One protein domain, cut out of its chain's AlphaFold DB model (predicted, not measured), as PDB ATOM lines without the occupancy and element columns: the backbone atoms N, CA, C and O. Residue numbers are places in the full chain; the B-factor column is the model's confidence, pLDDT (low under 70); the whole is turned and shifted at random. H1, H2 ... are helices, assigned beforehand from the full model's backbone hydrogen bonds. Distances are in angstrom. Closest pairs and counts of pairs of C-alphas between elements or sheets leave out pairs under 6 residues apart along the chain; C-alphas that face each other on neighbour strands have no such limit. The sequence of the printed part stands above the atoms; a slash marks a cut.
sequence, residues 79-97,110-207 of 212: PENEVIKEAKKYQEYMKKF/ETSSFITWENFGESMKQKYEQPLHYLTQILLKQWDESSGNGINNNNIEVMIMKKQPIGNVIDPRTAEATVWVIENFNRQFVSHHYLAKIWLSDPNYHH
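What this domain is: This is residues 79 to 97 and 110 to 207 of the 212 residues of an uncharacterized protein of Gossypium klotzschianum (UniProt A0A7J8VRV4). An elongated, loosely joined row of helices: the long helix H5 runs beside the open helical hairpin of H2 and H3, with H3 crossing H5 near H3's first residues. At one end of the row H1 and H6 pack on each other as a crossed pair, and at the other end the short helix H4 sits between two short links, of 9 and 10 residues, touching no other helix. The printed part has 117 residues with six named helices, H1 to H6 in order along the chain, and no named strand; its class is all helix. It is only just compact, close to loose, with a radius of gyration of the C-alphas of 16.1 A, and spans 49 by 30 by 19 A.

How they stand to each other: H5, residues 172 to 189, is the longest helix. With residues 179 to 186 alone it touches H3, residues 134 to 146, of which residues 135 to 136 alone touch H5. The closest C-alphas, of Thr 136 and Glu 183, are 6.0 A apart, and the helices run opposite ways at a steep tilt of 43 degrees. H2, residues 117 to 128, touches H3 with residues 117 to 121 alone; the closest C-alphas, of Trp 117 and Leu 140, are 5.0 A apart. H2 and H3 form a helical hairpin, running opposite ways at a tilt of 38 degrees, only just steep. H2 and H5 are close but not clearly touching and about perpendicular at 80 degrees, with the closest C-alphas, of Met 124 and Glu 176, 7.9 A apart. H1, residues 79 to 94, touches H6, residues 192 to 199, opposite ways at a steep tilt of 65 degrees; the closest C-alphas, of Lys 88 and His 192, are 5.0 A apart. H1 and H5 are close but not clearly touching, with the C-alphas of Met 94 and Arg 187 closest at 5.6 A. H3 and H6 are only just apart, at 8.4 A. H4, residues 156 to 161, touches no helix. The helix packing is mostly crossed, with no shallow tilt among the three touching pairs given here. Every O i to N i+4 pair is within hydrogen-bond range in H2, H3, H4, H5 and H6; in H1 11 of 12 are.

Where its parts are: H5 measures 25.6 A from first to last C-alpha, beginning at C-alpha 172, (20.501, 35.063, 25.957). H1 measures 22.3 A, from C-alpha 79 at (46.564, 3.874, 32.184). H3 measures 18.3 A, H2 16.1 A, H6 10.2 A and H4 8.8 A. H6 ends at C-alpha 199, (41.940, 13.826, 30.877).

The domain as a whole: The two C-alphas farthest apart, of Asn 81 and Ile 156, are 49.3 A apart. Residues 98 to 109 are not printed, and C-alphas 97 and 110 stand 24.7 A apart across this cut. Of the links that are printed whole, H2 to H3 and H5 to H6 are tight, H3 to H4 and H4 to H5 short. The mean pLDDT of the printed part is 83.6; residues 110 to 114 and 148 to 168 are under 70.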
ATOM      1  N   PRO A  79      47.736   3.020  31.982       70.88
ATOM      2  CA  PRO A  79      46.564   3.874  32.184       70.88
ATOM      3  C   PRO A  79      46.276   4.756  30.962       70.88
ATOM      4  O   PRO A  79      45.121   4.953  30.596       70.88
ATOM      5  N   GLU A  80      47.316   5.190  30.241       76.69
ATOM      6  CA  GLU A  80      47.183   5.920  28.973       76.69
ATOM      7  C   GLU A  80      46.351   5.145  27.932       76.69
ATOM      8  O   GLU A  80      45.498   5.719  27.253       76.69
ATOM      9  N   ASN A  81      46.534   3.823  27.841       86.19
ATOM     10  CA  ASN A  81      45.801   2.954  26.917       86.19
ATOM     11  C   ASN A  81      44.352   2.672  27.360       86.19
ATOM     12  O   ASN A  81      43.553   2.211  26.539       86.19
ATOM     13  N   GLU A  82      44.002   2.910  28.626       89.56
ATOM     14  CA  GLU A  82      42.616   2.870  29.107       89.56
ATOM     15  C   GLU A  82      41.913   4.202  28.821       89.56
ATOM     16  O   GLU A  82      40.907   4.208  28.106       89.56
ATOM     17  N   VAL A  83      42.512   5.329  29.222       91.62
ATOM     18  CA  VAL A  83      41.962   6.681  29.007       91.62
ATOM     19  C   VAL A  83      41.760   6.988  27.513       91.62
ATOM     20  O   VAL A  83      40.755   7.587  27.133       91.62
ATOM     21  N   ILE A  84      42.638   6.514  26.615       94.75
ATOM     22  CA  ILE A  84      42.440   6.647  25.154       94.75
ATOM     23  C   ILE A  84      41.198   5.883  24.655       94.75
ATOM     24  O   ILE A  84      40.507   6.360  23.749       94.75
ATOM     25  N   LYS A  85      40.890   4.707  25.219       93.88
ATOM     26  CA  LYS A  85      39.695   3.923  24.845       93.88
ATOM     27  C   LYS A  85      38.424   4.575  25.375       93.88
ATOM     28  O   LYS A  85      37.427   4.625  24.656       93.88
ATOM     29  N   GLU A  86      38.476   5.097  26.592       93.38
ATOM     30  CA  GLU A  86      37.373   5.821  27.219       93.38
ATOM     31  C   GLU A  86      37.056   7.115  26.460       93.38
ATOM     32  O   GLU A  86      35.927   7.306  26.012       93.38
ATOM     33  N   ALA A  87      38.074   7.929  26.158       94.75
ATOM     34  CA  ALA A  87      37.933   9.141  25.351       94.75
ATOM     35  C   ALA A  87      37.385   8.848  23.947       94.75
ATOM     36  O   ALA A  87      36.663   9.662  23.364       94.75
ATOM     37  N   LYS A  88      37.693   7.668  23.390       95.62
ATOM     38  CA  LYS A  88      37.107   7.204  22.130       95.62
ATOM     39  C   LYS A  88      35.621   6.864  22.288       95.62
ATOM     40  O   LYS A  88      34.829   7.380  21.500       95.62
ATOM     41  N   LYS A  89      35.234   6.074  23.303       94.81
ATOM     42  CA  LYS A  89      33.819   5.774  23.623       94.81
ATOM     43  C   LYS A  89      33.026   7.073  23.813       94.81
ATOM     44  O   LYS A  89      31.959   7.228  23.223       94.81
ATOM     45  N   TYR A  90      33.582   8.015  24.573       95.50
ATOM     46  CA  TYR A  90      33.000   9.329  24.835       95.50
ATOM     47  C   TYR A  90      32.780  10.138  23.554       95.50
ATOM     48  O   TYR A  90      31.663  10.575  23.286       95.50
ATOM     49  N   GLN A  91      33.810  10.301  22.714       95.94
ATOM     50  CA  GLN A  91      33.673  11.075  21.477       95.94
ATOM     51  C   GLN A  91      32.670  10.425  20.509       95.94
ATOM     52  O   GLN A  91      31.892  11.123  19.860       95.94
ATOM     53  N   GLU A  92      32.657   9.092  20.411       95.31
ATOM     54  CA  GLU A  92      31.694   8.344  19.592       95.31
ATOM     55  C   GLU A  92      30.259   8.432  20.137       95.31
ATOM     56  O   GLU A  92      29.308   8.404  19.356       95.31
ATOM     57  N   TYR A  93      30.082   8.576  21.452       94.25
ATOM     58  CA  TYR A  93      28.793   8.865  22.081       94.25
ATOM     59  C   TYR A  93      28.340  10.305  21.811       94.25
ATOM     60  O   TYR A  93      27.257  10.500  21.261       94.25
ATOM     61  N   MET A  94      29.181  11.306  22.087       94.50
ATOM     62  CA  MET A  94      28.828  12.721  21.921       94.50
ATOM     63  C   MET A  94      28.538  13.107  20.463       94.50
ATOM     64  O   MET A  94      27.717  13.986  20.208       94.50
ATOM     65  N   LYS A  95      29.124  12.399  19.487       94.44
ATOM     66  CA  LYS A  95      28.807  12.558  18.056       94.44
ATOM     67  C   LYS A  95      27.380  12.179  17.660       94.44
ATOM     68  O   LYS A  95      26.941  12.591  16.590       94.44
ATOM     69  N   LYS A  96      26.660  11.408  18.484       93.56
ATOM     70  CA  LYS A  96      25.282  10.970  18.197       93.56
ATOM     71  C   LYS A  96      24.255  12.083  18.386       93.56
ATOM     72  O   LYS A  96      23.168  11.990  17.825       93.56
ATOM     73  N   PHE A  97      24.586  13.114  19.162       90.31
ATOM     74  CA  PHE A  97      23.673  14.208  19.470       90.31
ATOM     75  C   PHE A  97      23.793  15.317  18.412       90.31
ATOM     76  O   PHE A  97      24.820  16.009  18.372       90.31
ATOM     77  N   GLU A 110      14.660  32.590  30.578       56.78
ATOM     78  CA  GLU A 110      14.274  33.833  31.229       56.78
ATOM     79  C   GLU A 110      15.551  34.641  31.461       56.78
ATOM     80  O   GLU A 110      16.503  34.169  32.089       56.78
ATOM     81  N   THR A 111      15.584  35.856  30.911       53.62
ATOM     82  CA  THR A 111      16.761  36.745  30.871       53.62
ATOM     83  C   THR A 111      17.358  37.024  32.254       53.62
ATOM     84  O   THR A 111      18.504  37.450  32.354       53.62
ATOM     85  N   SER A 112      16.587  36.768  33.314       52.59
ATOM     86  CA  SER A 112      16.909  37.030  34.714       52.59
ATOM     87  C   SER A 112      17.517  35.843  35.481       52.59
ATOM     88  O   SER A 112      17.926  36.042  36.625       52.59
ATOM     89  N   SER A 113      17.534  34.624  34.929       58.12
ATOM     90  CA  SER A 113      17.610  33.407  35.768       58.12
ATOM     91  C   SER A 113      18.989  32.735  35.854       58.12
ATOM     92  O   SER A 113      19.193  31.895  36.729       58.12
ATOM     93  N   PHE A 114      19.962  33.109  35.013       65.75
ATOM     94  CA  PHE A 114      21.318  32.537  35.032       65.75
ATOM     95  C   PHE A 114      22.379  33.553  35.485       65.75
ATOM     96  O   PHE A 114      22.628  34.575  34.843       65.75
ATOM     97  N   ILE A 115      23.015  33.252  36.621       74.12
ATOM     98  CA  ILE A 115      24.060  34.080  37.250       74.12
ATOM     99  C   ILE A 115      25.459  33.712  36.716       74.12
ATOM    100  O   ILE A 115      26.349  34.559  36.688       74.12
ATOM    101  N   THR A 116      25.635  32.470  36.262       84.94
ATOM    102  CA  THR A 116      26.897  31.872  35.797       84.94
ATOM    103  C   THR A 116      26.702  31.122  34.476       84.94
ATOM    104  O   THR A 116      25.589  30.705  34.133       84.94
ATOM    105  N   TRP A 117      27.787  30.956  33.721       89.38
ATOM    106  CA  TRP A 117      27.849  30.174  32.487       89.38
ATOM    107  C   TRP A 117      27.679  28.680  32.761       89.38
ATOM    108  O   TRP A 117      27.075  27.982  31.950       89.38
ATOM    109  N   GLU A 118      28.145  28.197  33.912       89.00
ATOM    110  CA  GLU A 118      27.890  26.839  34.400       89.00
ATOM    111  C   GLU A 118      26.376  26.586  34.558       89.00
ATOM    112  O   GLU A 118      25.834  25.700  33.894       89.00
ATOM    113  N   ASN A 119      25.650  27.451  35.286       87.56
ATOM    114  CA  ASN A 119      24.190  27.352  35.441       87.56
ATOM    115  C   ASN A 119      23.442  27.535  34.104       87.56
ATOM    116  O   ASN A 119      22.382  26.943  33.889       87.56
ATOM    117  N   PHE A 120      23.972  28.356  33.191       88.50
ATOM    118  CA  PHE A 120      23.443  28.487  31.830       88.50
ATOM    119  C   PHE A 120      23.585  27.171  31.050       88.50
ATOM    120  O   PHE A 120      22.629  26.717  30.424       88.50
ATOM    121  N   GLY A 121      24.743  26.510  31.149       90.81
ATOM    122  CA  GLY A 121      24.989  25.191  30.570       90.81
ATOM    123  C   GLY A 121      24.071  24.108  31.141       90.81
ATOM    124  O   GLY A 121      23.517  23.319  30.381       90.81
ATOM    125  N   GLU A 122      23.844  24.093  32.456       89.62
ATOM    126  CA  GLU A 122      22.856  23.207  33.090       89.62
ATOM    127  C   GLU A 122      21.435  23.465  32.575       89.62
ATOM    128  O   GLU A 122      20.730  22.526  32.199       89.62
ATOM    129  N   SER A 123      21.044  24.737  32.471       88.44
ATOM    130  CA  SER A 123      19.745  25.140  31.919       88.44
ATOM    131  C   SER A 123      19.583  24.687  30.463       88.44
ATOM    132  O   SER A 123      18.502  24.250  30.070       88.44
ATOM    133  N   MET A 124      20.654  24.725  29.659       88.94
ATOM    134  CA  MET A 124      20.657  24.176  28.298       88.94
ATOM    135  C   MET A 124      20.530  22.647  28.287       88.94
ATOM    136  O   MET A 124      19.719  22.135  27.513       88.94
ATOM    137  N   LYS A 125      21.261  21.918  29.147       89.81
ATOM    138  CA  LYS A 125      21.128  20.451  29.273       89.81
ATOM    139  C   LYS A 125      19.680  20.050  29.575       89.81
ATOM    140  O   LYS A 125      19.164  19.127  28.955       89.81
ATOM    141  N   GLN A 126      19.027  20.768  30.494       88.50
ATOM    142  CA  GLN A 126      17.630  20.537  30.877       88.50
ATOM    143  C   GLN A 126      16.649  20.907  29.754       88.50
ATOM    144  O   GLN A 126      15.806  20.094  29.395       88.50
ATOM    145  N   LYS A 127      16.775  22.104  29.160       87.12
ATOM    146  CA  LYS A 127      15.879  22.601  28.095       87.12
ATOM    147  C   LYS A 127      15.893  21.728  26.837       87.12
ATOM    148  O   LYS A 127      14.873  21.632  26.159       87.12
ATOM    149  N   TYR A 128      17.047  21.155  26.501       88.19
ATOM    150  CA  TYR A 128      17.248  20.405  25.260       88.19
ATOM    151  C   TYR A 128      17.363  18.890  25.453       88.19
ATOM    152  O   TYR A 128      17.507  18.184  24.458       88.19
ATOM    153  N   GLU A 129      17.318  18.399  26.695       89.69
ATOM    154  CA  GLU A 129      17.472  16.980  27.055       89.69
ATOM    155  C   GLU A 129      18.738  16.335  26.443       89.69
ATOM    156  O   GLU A 129      18.758  15.167  26.053       89.69
ATOM    157  N   GLN A 130      19.825  17.113  26.342       91.06
ATOM    158  CA  GLN A 130      21.095  16.688  25.748       91.06
ATOM    159  C   GLN A 130      22.293  16.964  26.670       91.06
ATOM    160  O   GLN A 130      22.366  18.032  27.279       91.06
ATOM    161  N   PRO A 131      23.298  16.069  26.710       92.69
ATOM    162  CA  PRO A 131      24.563  16.349  27.378       92.69
ATOM    163  C   PRO A 131      25.366  17.429  26.631       92.69
ATOM    164  O   PRO A 131      25.301  17.547  25.403       92.69
ATOM    165  N   LEU A 132      26.179  18.181  27.376       93.69
ATOM    166  CA  LEU A 132      27.189  19.090  26.826       93.69
ATOM    167  C   LEU A 132      28.570  18.435  26.866       93.69
ATOM    168  O   LEU A 132      28.916  17.735  27.820       93.69
ATOM    169  N   HIS A 133      29.381  18.679  25.845       95.62
ATOM    170  CA  HIS A 133      30.721  18.130  25.720       95.62
ATOM    171  C   HIS A 133      31.620  18.604  26.866       95.62
ATOM    172  O   HIS A 133      31.570  19.761  27.275       95.62
ATOM    173  N   TYR A 134      32.493  17.725  27.351       95.31
ATOM    174  CA  TYR A 134      33.452  17.972  28.432       95.31
ATOM    175  C   TYR A 134      34.209  19.300  28.255       95.31
ATOM    176  O   TYR A 134      34.220  20.152  29.139       95.31
ATOM    177  N   LEU A 135      34.756  19.528  27.056       95.69
ATOM    178  CA  LEU A 135      35.444  20.781  26.712       95.69
ATOM    179  C   LEU A 135      34.532  22.019  26.725       95.69
ATOM    180  O   LEU A 135      35.010  23.110  27.017       95.69
ATOM    181  N   THR A 136      33.239  21.869  26.432       95.81
ATOM    182  CA  THR A 136      32.254  22.956  26.538       95.81
ATOM    183  C   THR A 136      31.973  23.265  28.008       95.81
ATOM    184  O   THR A 136      32.000  24.427  28.394       95.81
ATOM    185  N   GLN A 137      31.789  22.238  28.846       94.25
ATOM    186  CA  GLN A 137      31.578  22.395  30.291       94.25
ATOM    187  C   GLN A 137      32.778  23.085  30.967       94.25
ATOM    188  O   GLN A 137      32.597  24.050  31.707       94.25
ATOM    189  N   ILE A 138      34.009  22.680  30.626       93.69
ATOM    190  CA  ILE A 138      35.232  23.360  31.082       93.69
ATOM    191  C   ILE A 138      35.289  24.815  30.610       93.69
ATOM    192  O   ILE A 138      35.660  25.688  31.392       93.69
ATOM    193  N   LEU A 139      34.926  25.102  29.355       94.75
ATOM    194  CA  LEU A 139      34.972  26.467  28.832       94.75
ATOM    195  C   LEU A 139      33.980  27.398  29.545       94.75
ATOM    196  O   LEU A 139      34.341  28.525  29.872       94.75
ATOM    197  N   LEU A 140      32.761  26.921  29.823       92.50
ATOM    198  CA  LEU A 140      31.756  27.668  30.587       92.50
ATOM    199  C   LEU A 140      32.297  28.031  31.979       92.50
ATOM    200  O   LEU A 140      32.302  29.202  32.355       92.50
ATOM    201  N   LYS A 141      32.873  27.055  32.689       90.25
ATOM    202  CA  LYS A 141      33.519  27.282  33.987       90.25
ATOM    203  C   LYS A 141      34.683  28.282  33.907       90.25
ATOM    204  O   LYS A 141      34.784  29.180  34.740       90.25
ATOM    205  N   GLN A 142      35.532  28.187  32.883       91.31
ATOM    206  CA  GLN A 142      36.622  29.148  32.658       91.31
ATOM    207  C   GLN A 142      36.103  30.574  32.406       91.31
ATOM    208  O   GLN A 142      36.736  31.542  32.831       91.31
ATOM    209  N   TRP A 143      34.948  30.732  31.753       90.38
ATOM    210  CA  TRP A 143      34.318  32.041  31.581       90.38
ATOM    211  C   TRP A 143      33.811  32.623  32.908       90.38
ATOM    212  O   TRP A 143      34.036  33.811  33.152       90.38
ATOM    213  N   ASP A 144      33.229  31.814  33.795       86.50
ATOM    214  CA  ASP A 144      32.835  32.238  35.150       86.50
ATOM    215  C   ASP A 144      34.032  32.626  36.031       86.50
ATOM    216  O   ASP A 144      34.013  33.664  36.705       86.50
ATOM    217  N   GLU A 145      35.108  31.838  35.987       85.00
ATOM    218  CA  GLU A 145      36.372  32.151  36.662       85.00
ATOM    219  C   GLU A 145      36.957  33.480  36.149       85.00
ATOM    220  O   GLU A 145      37.334  34.342  36.948       85.00
ATOM    221  N   SER A 146      36.955  33.695  34.826       82.81
ATOM    222  CA  SER A 146      37.487  34.915  34.196       82.81
ATOM    223  C   SER A 146      36.650  36.173  34.453       82.81
ATOM    224  O   SER A 146      37.197  37.275  34.502       82.81
ATOM    225  N   SER A 147      35.339  36.016  34.664       74.75
ATOM    226  CA  SER A 147      34.390  37.120  34.877       74.75
ATOM    227  C   SER A 147      34.404  37.654  36.321       74.75
ATOM    228  O   SER A 147      33.677  38.586  36.653       74.75
ATOM    229  N   GLY A 148      35.231  37.075  37.199       63.75
ATOM    230  CA  GLY A 148      35.330  37.443  38.614       63.75
ATOM    231  C   GLY A 148      34.277  36.791  39.513       63.75
ATOM    232  O   GLY A 148      34.365  36.930  40.737       63.75
ATOM    233  N   ASN A 149      33.350  36.010  38.946       61.22
ATOM    234  CA  ASN A 149      32.379  35.217  39.702       61.22
ATOM    235  C   ASN A 149      33.087  34.143  40.549       61.22
ATOM    236  O   ASN A 149      32.676  33.895  41.680       61.22
ATOM    237  N   GLY A 150      34.215  33.602  40.068       52.84
ATOM    238  CA  GLY A 150      35.084  32.690  40.828       52.84
ATOM    239  C   GLY A 150      36.040  33.341  41.848       52.84
ATOM    240  O   GLY A 150      36.695  32.631  42.608       52.84
ATOM    241  N   ILE A 151      36.161  34.676  41.904       56.09
ATOM    242  CA  ILE A 151      37.165  35.353  42.747       56.09
ATOM    243  C   ILE A 151      36.560  35.727  44.105       56.09
ATOM    244  O   ILE A 151      35.721  36.619  44.191       56.09
ATOM    245  N   ASN A 152      37.033  35.154  45.214       54.00
ATOM    246  CA  ASN A 152      36.533  35.414  46.580       54.00
ATOM    247  C   ASN A 152      36.921  36.789  47.187       54.00
ATOM    248  O   ASN A 152      36.969  36.945  48.405       54.00
ATOM    249  N   ASN A 153      37.183  37.801  46.356       54.19
ATOM    250  CA  ASN A 153      37.601  39.131  46.795       54.19
ATOM    251  C   ASN A 153      36.394  40.044  47.116       54.19
ATOM    252  O   ASN A 153      35.369  40.007  46.422       54.19
ATOM    253  N   ASN A 154      36.546  40.871  48.155       56.78
ATOM    254  CA  ASN A 154      35.540  41.787  48.709       56.78
ATOM    255  C   ASN A 154      35.609  43.211  48.121       56.78
ATOM    256  O   ASN A 154      34.839  44.081  48.528       56.78
ATOM    257  N   ASN A 155      36.519  43.461  47.175       60.53
ATOM    258  CA  ASN A 155      36.637  44.744  46.481       60.53
ATOM    259  C   ASN A 155      35.307  45.152  45.821       60.53
ATOM    260  O   ASN A 155      34.670  44.346  45.144       60.53
ATOM    261  N   ILE A 156      34.908  46.417  45.987       58.88
ATOM    262  CA  ILE A 156      33.579  46.922  45.590       58.88
ATOM    263  C   ILE A 156      33.322  46.752  44.083       58.88
ATOM    264  O   ILE A 156      32.235  46.331  43.704       58.88
ATOM    265  N   GLU A 157      34.320  46.988  43.228       59.19
ATOM    266  CA  GLU A 157      34.204  46.789  41.772       59.19
ATOM    267  C   GLU A 157      33.950  45.317  41.410       59.19
ATOM    268  O   GLU A 157      33.008  45.009  40.682       59.19
ATOM    269  N   VAL A 158      34.708  44.388  42.010       59.22
ATOM    270  CA  VAL A 158      34.499  42.935  41.857       59.22
ATOM    271  C   VAL A 158      33.108  42.536  42.367       59.22
ATOM    272  O   VAL A 158      32.441  41.698  41.771       59.22
ATOM    273  N   MET A 159      32.631  43.169  43.441       53.88
ATOM    274  CA  MET A 159      31.297  42.946  44.005       53.88
ATOM    275  C   MET A 159      30.158  43.481  43.120       53.88
ATOM    276  O   MET A 159      29.041  42.972  43.209       53.88
ATOM    277  N   ILE A 160      30.418  44.486  42.277       58.97
ATOM    278  CA  ILE A 160      29.466  45.000  41.282       58.97
ATOM    279  C   ILE A 160      29.431  44.076  40.059       58.97
ATOM    280  O   ILE A 160      28.339  43.715  39.626       58.97
ATOM    281  N   MET A 161      30.587  43.628  39.551       55.59
ATOM    282  CA  MET A 161      30.636  42.692  38.414       55.59
ATOM    283  C   MET A 161      29.986  41.341  38.758       55.59
ATOM    284  O   MET A 161      29.105  40.897  38.030       55.59
ATOM    285  N   LYS A 162      30.270  40.782  39.946       58.81
ATOM    286  CA  LYS A 162      29.588  39.591  40.505       58.81
ATOM    287  C   LYS A 162      28.058  39.680  40.566       58.81
ATOM    288  O   LYS A 162      27.396  38.662  40.743       58.81
ATOM    289  N   LYS A 163      27.491  40.891  40.537       55.31
ATOM    290  CA  LYS A 163      26.047  41.141  40.667       55.31
ATOM    291  C   LYS A 163      25.338  41.348  39.331       55.31
ATOM    292  O   LYS A 163      24.140  41.620  39.346       55.31
ATOM    293  N   GLN A 164      26.029  41.226  38.200       63.94
ATOM    294  CA  GLN A 164      25.392  41.238  36.885       63.94
ATOM    295  C   GLN A 164      25.236  39.801  36.361       63.94
ATOM    296  O   GLN A 164      26.234  39.186  35.991       63.94
ATOM    297  N   PRO A 165      24.000  39.261  36.301       68.62
ATOM    298  CA  PRO A 165      23.692  38.083  35.495       68.62
ATOM    299  C   PRO A 165      24.232  38.234  34.073       68.62
ATOM    300  O   PRO A 165      24.168  39.322  33.499       68.62
ATOM    301  N   ILE A 166      24.701  37.141  33.470       68.81
ATOM    302  CA  ILE A 166      25.253  37.165  32.105       68.81
ATOM    303  C   ILE A 166      24.206  37.663  31.099       68.81
ATOM    304  O   ILE A 166      24.554  38.409  30.187       68.81
ATOM    305  N   GLY A 167      22.921  37.361  31.328       62.62
ATOM    306  CA  GLY A 167      21.789  37.878  30.547       62.62
ATOM    307  C   GLY A 167      21.636  39.410  30.530       62.62
ATOM    308  O   GLY A 167      20.931  39.931  29.669       62.62
ATOM    309  N   ASN A 168      22.315  40.141  31.427       68.75
ATOM    310  CA  ASN A 168      22.376  41.609  31.410       68.75
ATOM    311  C   ASN A 168      23.528  42.157  30.545       68.75
ATOM    312  O   ASN A 168      23.522  43.340  30.212       68.75
ATOM    313  N   VAL A 169      24.526  41.328  30.218       76.50
ATOM    314  CA  VAL A 169      25.720  41.706  29.436       76.50
ATOM    315  C   VAL A 169      25.625  41.183  28.002       76.50
ATOM    316  O   VAL A 169      26.029  41.866  27.063       76.50
ATOM    317  N   ILE A 170      25.085  39.976  27.827       78.75
ATOM    318  CA  ILE A 170      24.934  39.289  26.545       78.75
ATOM    319  C   ILE A 170      23.477  38.845  26.417       78.75
ATOM    320  O   ILE A 170      22.939  38.191  27.307       78.75
ATOM    321  N   ASP A 171      22.851  39.165  25.284       83.12
ATOM    322  CA  ASP A 171      21.518  38.663  24.945       83.12
ATOM    323  C   ASP A 171      21.477  37.119  25.038       83.12
ATOM    324  O   ASP A 171      22.323  36.455  24.427       83.12
ATOM    325  N   PRO A 172      20.508  36.508  25.752       82.31
ATOM    326  CA  PRO A 172      20.501  35.063  25.957       82.31
ATOM    327  C   PRO A 172      20.451  34.235  24.672       82.31
ATOM    328  O   PRO A 172      21.003  33.141  24.661       82.31
ATOM    329  N   ARG A 173      19.851  34.730  23.577       83.25
ATOM    330  CA  ARG A 173      19.858  34.000  22.293       83.25
ATOM    331  C   ARG A 173      21.259  33.976  21.687       83.25
ATOM    332  O   ARG A 173      21.680  32.959  21.146       83.25
ATOM    333  N   THR A 174      21.988  35.079  21.817       86.38
ATOM    334  CA  THR A 174      23.389  35.211  21.406       86.38
ATOM    335  C   THR A 174      24.297  34.310  22.249       86.38
ATOM    336  O   THR A 174      25.150  33.614  21.695       86.38
ATOM    337  N   ALA A 175      24.080  34.250  23.568       88.00
ATOM    338  CA  ALA A 175      24.773  33.311  24.453       88.00
ATOM    339  C   ALA A 175      24.483  31.846  24.067       88.00
ATOM    340  O   ALA A 175      25.413  31.062  23.884       88.00
ATOM    341  N   GLU A 176      23.210  31.495  23.851       89.69
ATOM    342  CA  GLU A 176      22.777  30.133  23.503       89.69
ATOM    343  C   GLU A 176      23.371  29.682  22.159       89.69
ATOM    344  O   GLU A 176      23.956  28.603  22.062       89.69
ATOM    345  N   ALA A 177      23.312  30.544  21.138       89.94
ATOM    346  CA  ALA A 177      23.922  30.292  19.834       89.94
ATOM    347  C   ALA A 177      25.450  30.130  19.924       89.94
ATOM    348  O   ALA A 177      26.016  29.262  19.259       89.94
ATOM    349  N   THR A 178      26.120  30.921  20.769       92.50
ATOM    350  CA  THR A 178      27.573  30.821  20.983       92.50
ATOM    351  C   THR A 178      27.949  29.466  21.581       92.50
ATOM    352  O   THR A 178      28.850  28.799  21.067       92.50
ATOM    353  N   VAL A 179      27.226  29.017  22.614       93.56
ATOM    354  CA  VAL A 179      27.441  27.694  23.218       93.56
ATOM    355  C   VAL A 179      27.162  26.582  22.206       93.56
ATOM    356  O   VAL A 179      27.985  25.680  22.080       93.56
ATOM    357  N   TRP A 180      26.089  26.665  21.412       94.25
ATOM    358  CA  TRP A 180      25.792  25.650  20.391       94.25
ATOM    359  C   TRP A 180      26.837  25.557  19.271       94.25
ATOM    360  O   TRP A 180      27.152  24.450  18.831       94.25
ATOM    361  N   VAL A 181      27.417  26.677  18.828       94.44
ATOM    362  CA  VAL A 181      28.509  26.670  17.835       94.44
ATOM    363  C   VAL A 181      29.745  25.948  18.380       94.44
ATOM    364  O   VAL A 181      30.341  25.124  17.680       94.44
ATOM    365  N   ILE A 182      30.109  26.216  19.637       95.50
ATOM    366  CA  ILE A 182      31.257  25.592  20.309       95.50
ATOM    367  C   ILE A 182      30.986  24.108  20.585       95.50
ATOM    368  O   ILE A 182      31.835  23.262  20.302       95.50
ATOM    369  N   GLU A 183      29.791  23.775  21.066       96.00
ATOM    370  CA  GLU A 183      29.354  22.403  21.325       96.00
ATOM    371  C   GLU A 183      29.373  21.559  20.046       96.00
ATOM    372  O   GLU A 183      29.911  20.453  20.044       96.00
ATOM    373  N   ASN A 184      28.879  22.097  18.926       94.94
ATOM    374  CA  ASN A 184      28.948  21.424  17.630       94.94
ATOM    375  C   ASN A 184      30.395  21.153  17.203       94.94
ATOM    376  O   ASN A 184      30.733  20.040  16.791       94.94
ATOM    377  N   PHE A 185      31.266  22.161  17.325       95.62
ATOM    378  CA  PHE A 185      32.680  22.004  17.006       95.62
ATOM    379  C   PHE A 185      33.314  20.891  17.852       95.62
ATOM    380  O   PHE A 185      33.985  20.003  17.317       95.62
ATOM    381  N   ASN A 186      33.034  20.902  19.156       96.12
ATOM    382  CA  ASN A 186      33.544  19.932  20.111       96.12
ATOM    383  C   ASN A 186      33.049  18.507  19.820       96.12
ATOM    384  O   ASN A 186      33.861  17.585  19.748       96.12
ATOM    385  N   ARG A 187      31.748  18.317  19.556       94.88
ATOM    386  CA  ARG A 187      31.182  17.013  19.169       94.88
ATOM    387  C   ARG A 187      31.816  16.481  17.879       94.88
ATOM    388  O   ARG A 187      32.213  15.317  17.833       94.88
ATOM    389  N   GLN A 188      31.945  17.305  16.837       94.25
ATOM    390  CA  GLN A 188      32.332  16.827  15.503       94.25
ATOM    391  C   GLN A 188      33.848  16.674  15.294       94.25
ATOM    392  O   GLN A 188      34.290  15.648  14.758       94.25
ATOM    393  N   PHE A 189      34.651  17.656  15.714       94.12
ATOM    394  CA  PHE A 189      36.051  17.787  15.284       94.12
ATOM    395  C   PHE A 189      37.097  17.393  16.333       94.12
ATOM    396  O   PHE A 189      38.260  17.195  15.974       94.12
ATOM    397  N   VAL A 190      36.723  17.243  17.606       95.62
ATOM    398  CA  VAL A 190      37.677  16.850  18.654       95.62
ATOM    399  C   VAL A 190      38.153  15.413  18.434       95.62
ATOM    400  O   VAL A 190      37.378  14.486  18.184       95.62
ATOM    401  N   SER A 191      39.471  15.227  18.511       96.25
ATOM    402  CA  SER A 191      40.094  13.907  18.484       96.25
ATOM    403  C   SER A 191      40.117  13.311  19.886       96.25
ATOM    404  O   SER A 191      40.594  13.951  20.823       96.25
ATOM    405  N   HIS A 192      39.722  12.045  20.014       95.56
ATOM    406  CA  HIS A 192      39.821  11.293  21.266       95.56
ATOM    407  C   HIS A 192      41.258  11.219  21.816       95.56
ATOM    408  O   HIS A 192      41.440  11.155  23.023       95.56
ATOM    409  N   HIS A 193      42.289  11.314  20.965       95.56
ATOM    410  CA  HIS A 193      43.686  11.405  21.420       95.56
ATOM    411  C   HIS A 193      43.989  12.741  22.124       95.56
ATOM    412  O   HIS A 193      44.767  12.788  23.073       95.56
ATOM    413  N   TYR A 194      43.384  13.837  21.656       95.50
ATOM    414  CA  TYR A 194      43.507  15.149  22.295       95.50
ATOM    415  C   TYR A 194      42.711  15.193  23.601       95.50
ATOM    416  O   TYR A 194      43.230  15.656  24.613       95.50
ATOM    417  N   LEU A 195      41.498  14.635  23.590       95.38
ATOM    418  CA  LEU A 195      40.651  14.508  24.773       95.38
ATOM    419  C   LEU A 195      41.333  13.678  25.874       95.38
ATOM    420  O   LEU A 195      41.485  14.170  26.987       95.38
ATOM    421  N   ALA A 196      41.866  12.496  25.540       95.06
ATOM    422  CA  ALA A 196      42.616  11.655  26.476       95.06
ATOM    423  C   ALA A 196      43.839  12.372  27.071       95.06
ATOM    424  O   ALA A 196      44.106  12.251  28.262       95.06
ATOM    425  N   LYS A 197      44.561  13.174  26.275       94.88
ATOM    426  CA  LYS A 197      45.675  13.990  26.781       94.88
ATOM    427  C   LYS A 197      45.215  15.030  27.812       94.88
ATOM    428  O   LYS A 197      45.951  15.302  28.760       94.88
ATOM    429  N   ILE A 198      44.032  15.622  27.628       94.44
ATOM    430  CA  ILE A 198      43.462  16.555  28.608       94.44
ATOM    431  C   ILE A 198      43.036  15.800  29.867       94.44
ATOM    432  O   ILE A 198      43.383  16.240  30.952       94.44
ATOM    433  N   TRP A 199      42.366  14.653  29.740       94.81
ATOM    434  CA  TRP A 199      41.940  13.826  30.877       94.81
ATOM    435  C   TRP A 199      43.116  13.320  31.722       94.81
ATOM    436  O   TRP A 199      43.094  13.448  32.939       94.81
ATOM    437  N   LEU A 200      44.217  12.893  31.094       92.44
ATOM    438  CA  LEU A 200      45.475  12.579  31.793       92.44
ATOM    439  C   LEU A 200      46.092  13.786  32.534       92.44
ATOM    440  O   LEU A 200      46.988  13.601  33.356       92.44
ATOM    441  N   SER A 201      45.647  15.010  32.232       92.19
ATOM    442  CA  SER A 201      46.090  16.257  32.873       92.19
ATOM    443  C   SER A 201      45.070  16.835  33.869       92.19
ATOM    444  O   SER A 201      45.420  17.757  34.603       92.19
ATOM    445  N   ASP A 202      43.833  16.325  33.905       90.19
ATOM    446  CA  ASP A 202      42.755  16.759  34.801       90.19
ATOM    447  C   ASP A 202      42.292  15.584  35.678       90.19
ATOM    448  O   ASP A 202      41.490  14.768  35.227       90.19
ATOM    449  N   PRO A 203      42.728  15.500  36.950       85.44
ATOM    450  CA  PRO A 203      42.322  14.433  37.865       85.44
ATOM    451  C   PRO A 203      40.808  14.319  38.110       85.44
ATOM    452  O   PRO A 203      40.371  13.318  38.670       85.44
ATOM    453  N   ASN A 204      40.017  15.333  37.740       86.62
ATOM    454  CA  ASN A 204      38.583  15.413  38.012       86.62
ATOM    455  C   ASN A 204      37.711  15.213  36.760       86.62
ATOM    456  O   ASN A 204      36.503  15.438  36.838       86.62
ATOM    457  N   TYR A 205      38.283  14.801  35.618       88.25
ATOM    458  CA  TYR A 205      37.538  14.704  34.353       88.25
ATOM    459  C   TYR A 205      36.290  13.806  34.446       88.25
ATOM    460  O   TYR A 205      35.256  14.119  33.853       88.25
ATOM    461  N   HIS A 206      36.377  12.755  35.265       86.44
ATOM    462  CA  HIS A 206      35.309  11.826  35.630       86.44
ATOM    463  C   HIS A 206      33.999  12.515  36.067       86.44
ATOM    464  O   HIS A 206      32.921  12.118  35.622       86.44
ATOM    465  N   HIS A 207      34.062  13.637  36.804       82.81
ATOM    466  CA  HIS A 207      32.873  14.394  37.244       82.81
ATOM    467  C   HIS A 207      31.987  14.917  36.096       82.81
ATOM    468  O   HIS A 207      30.854  15.331  36.332       82.81
TER     469      HIS A 207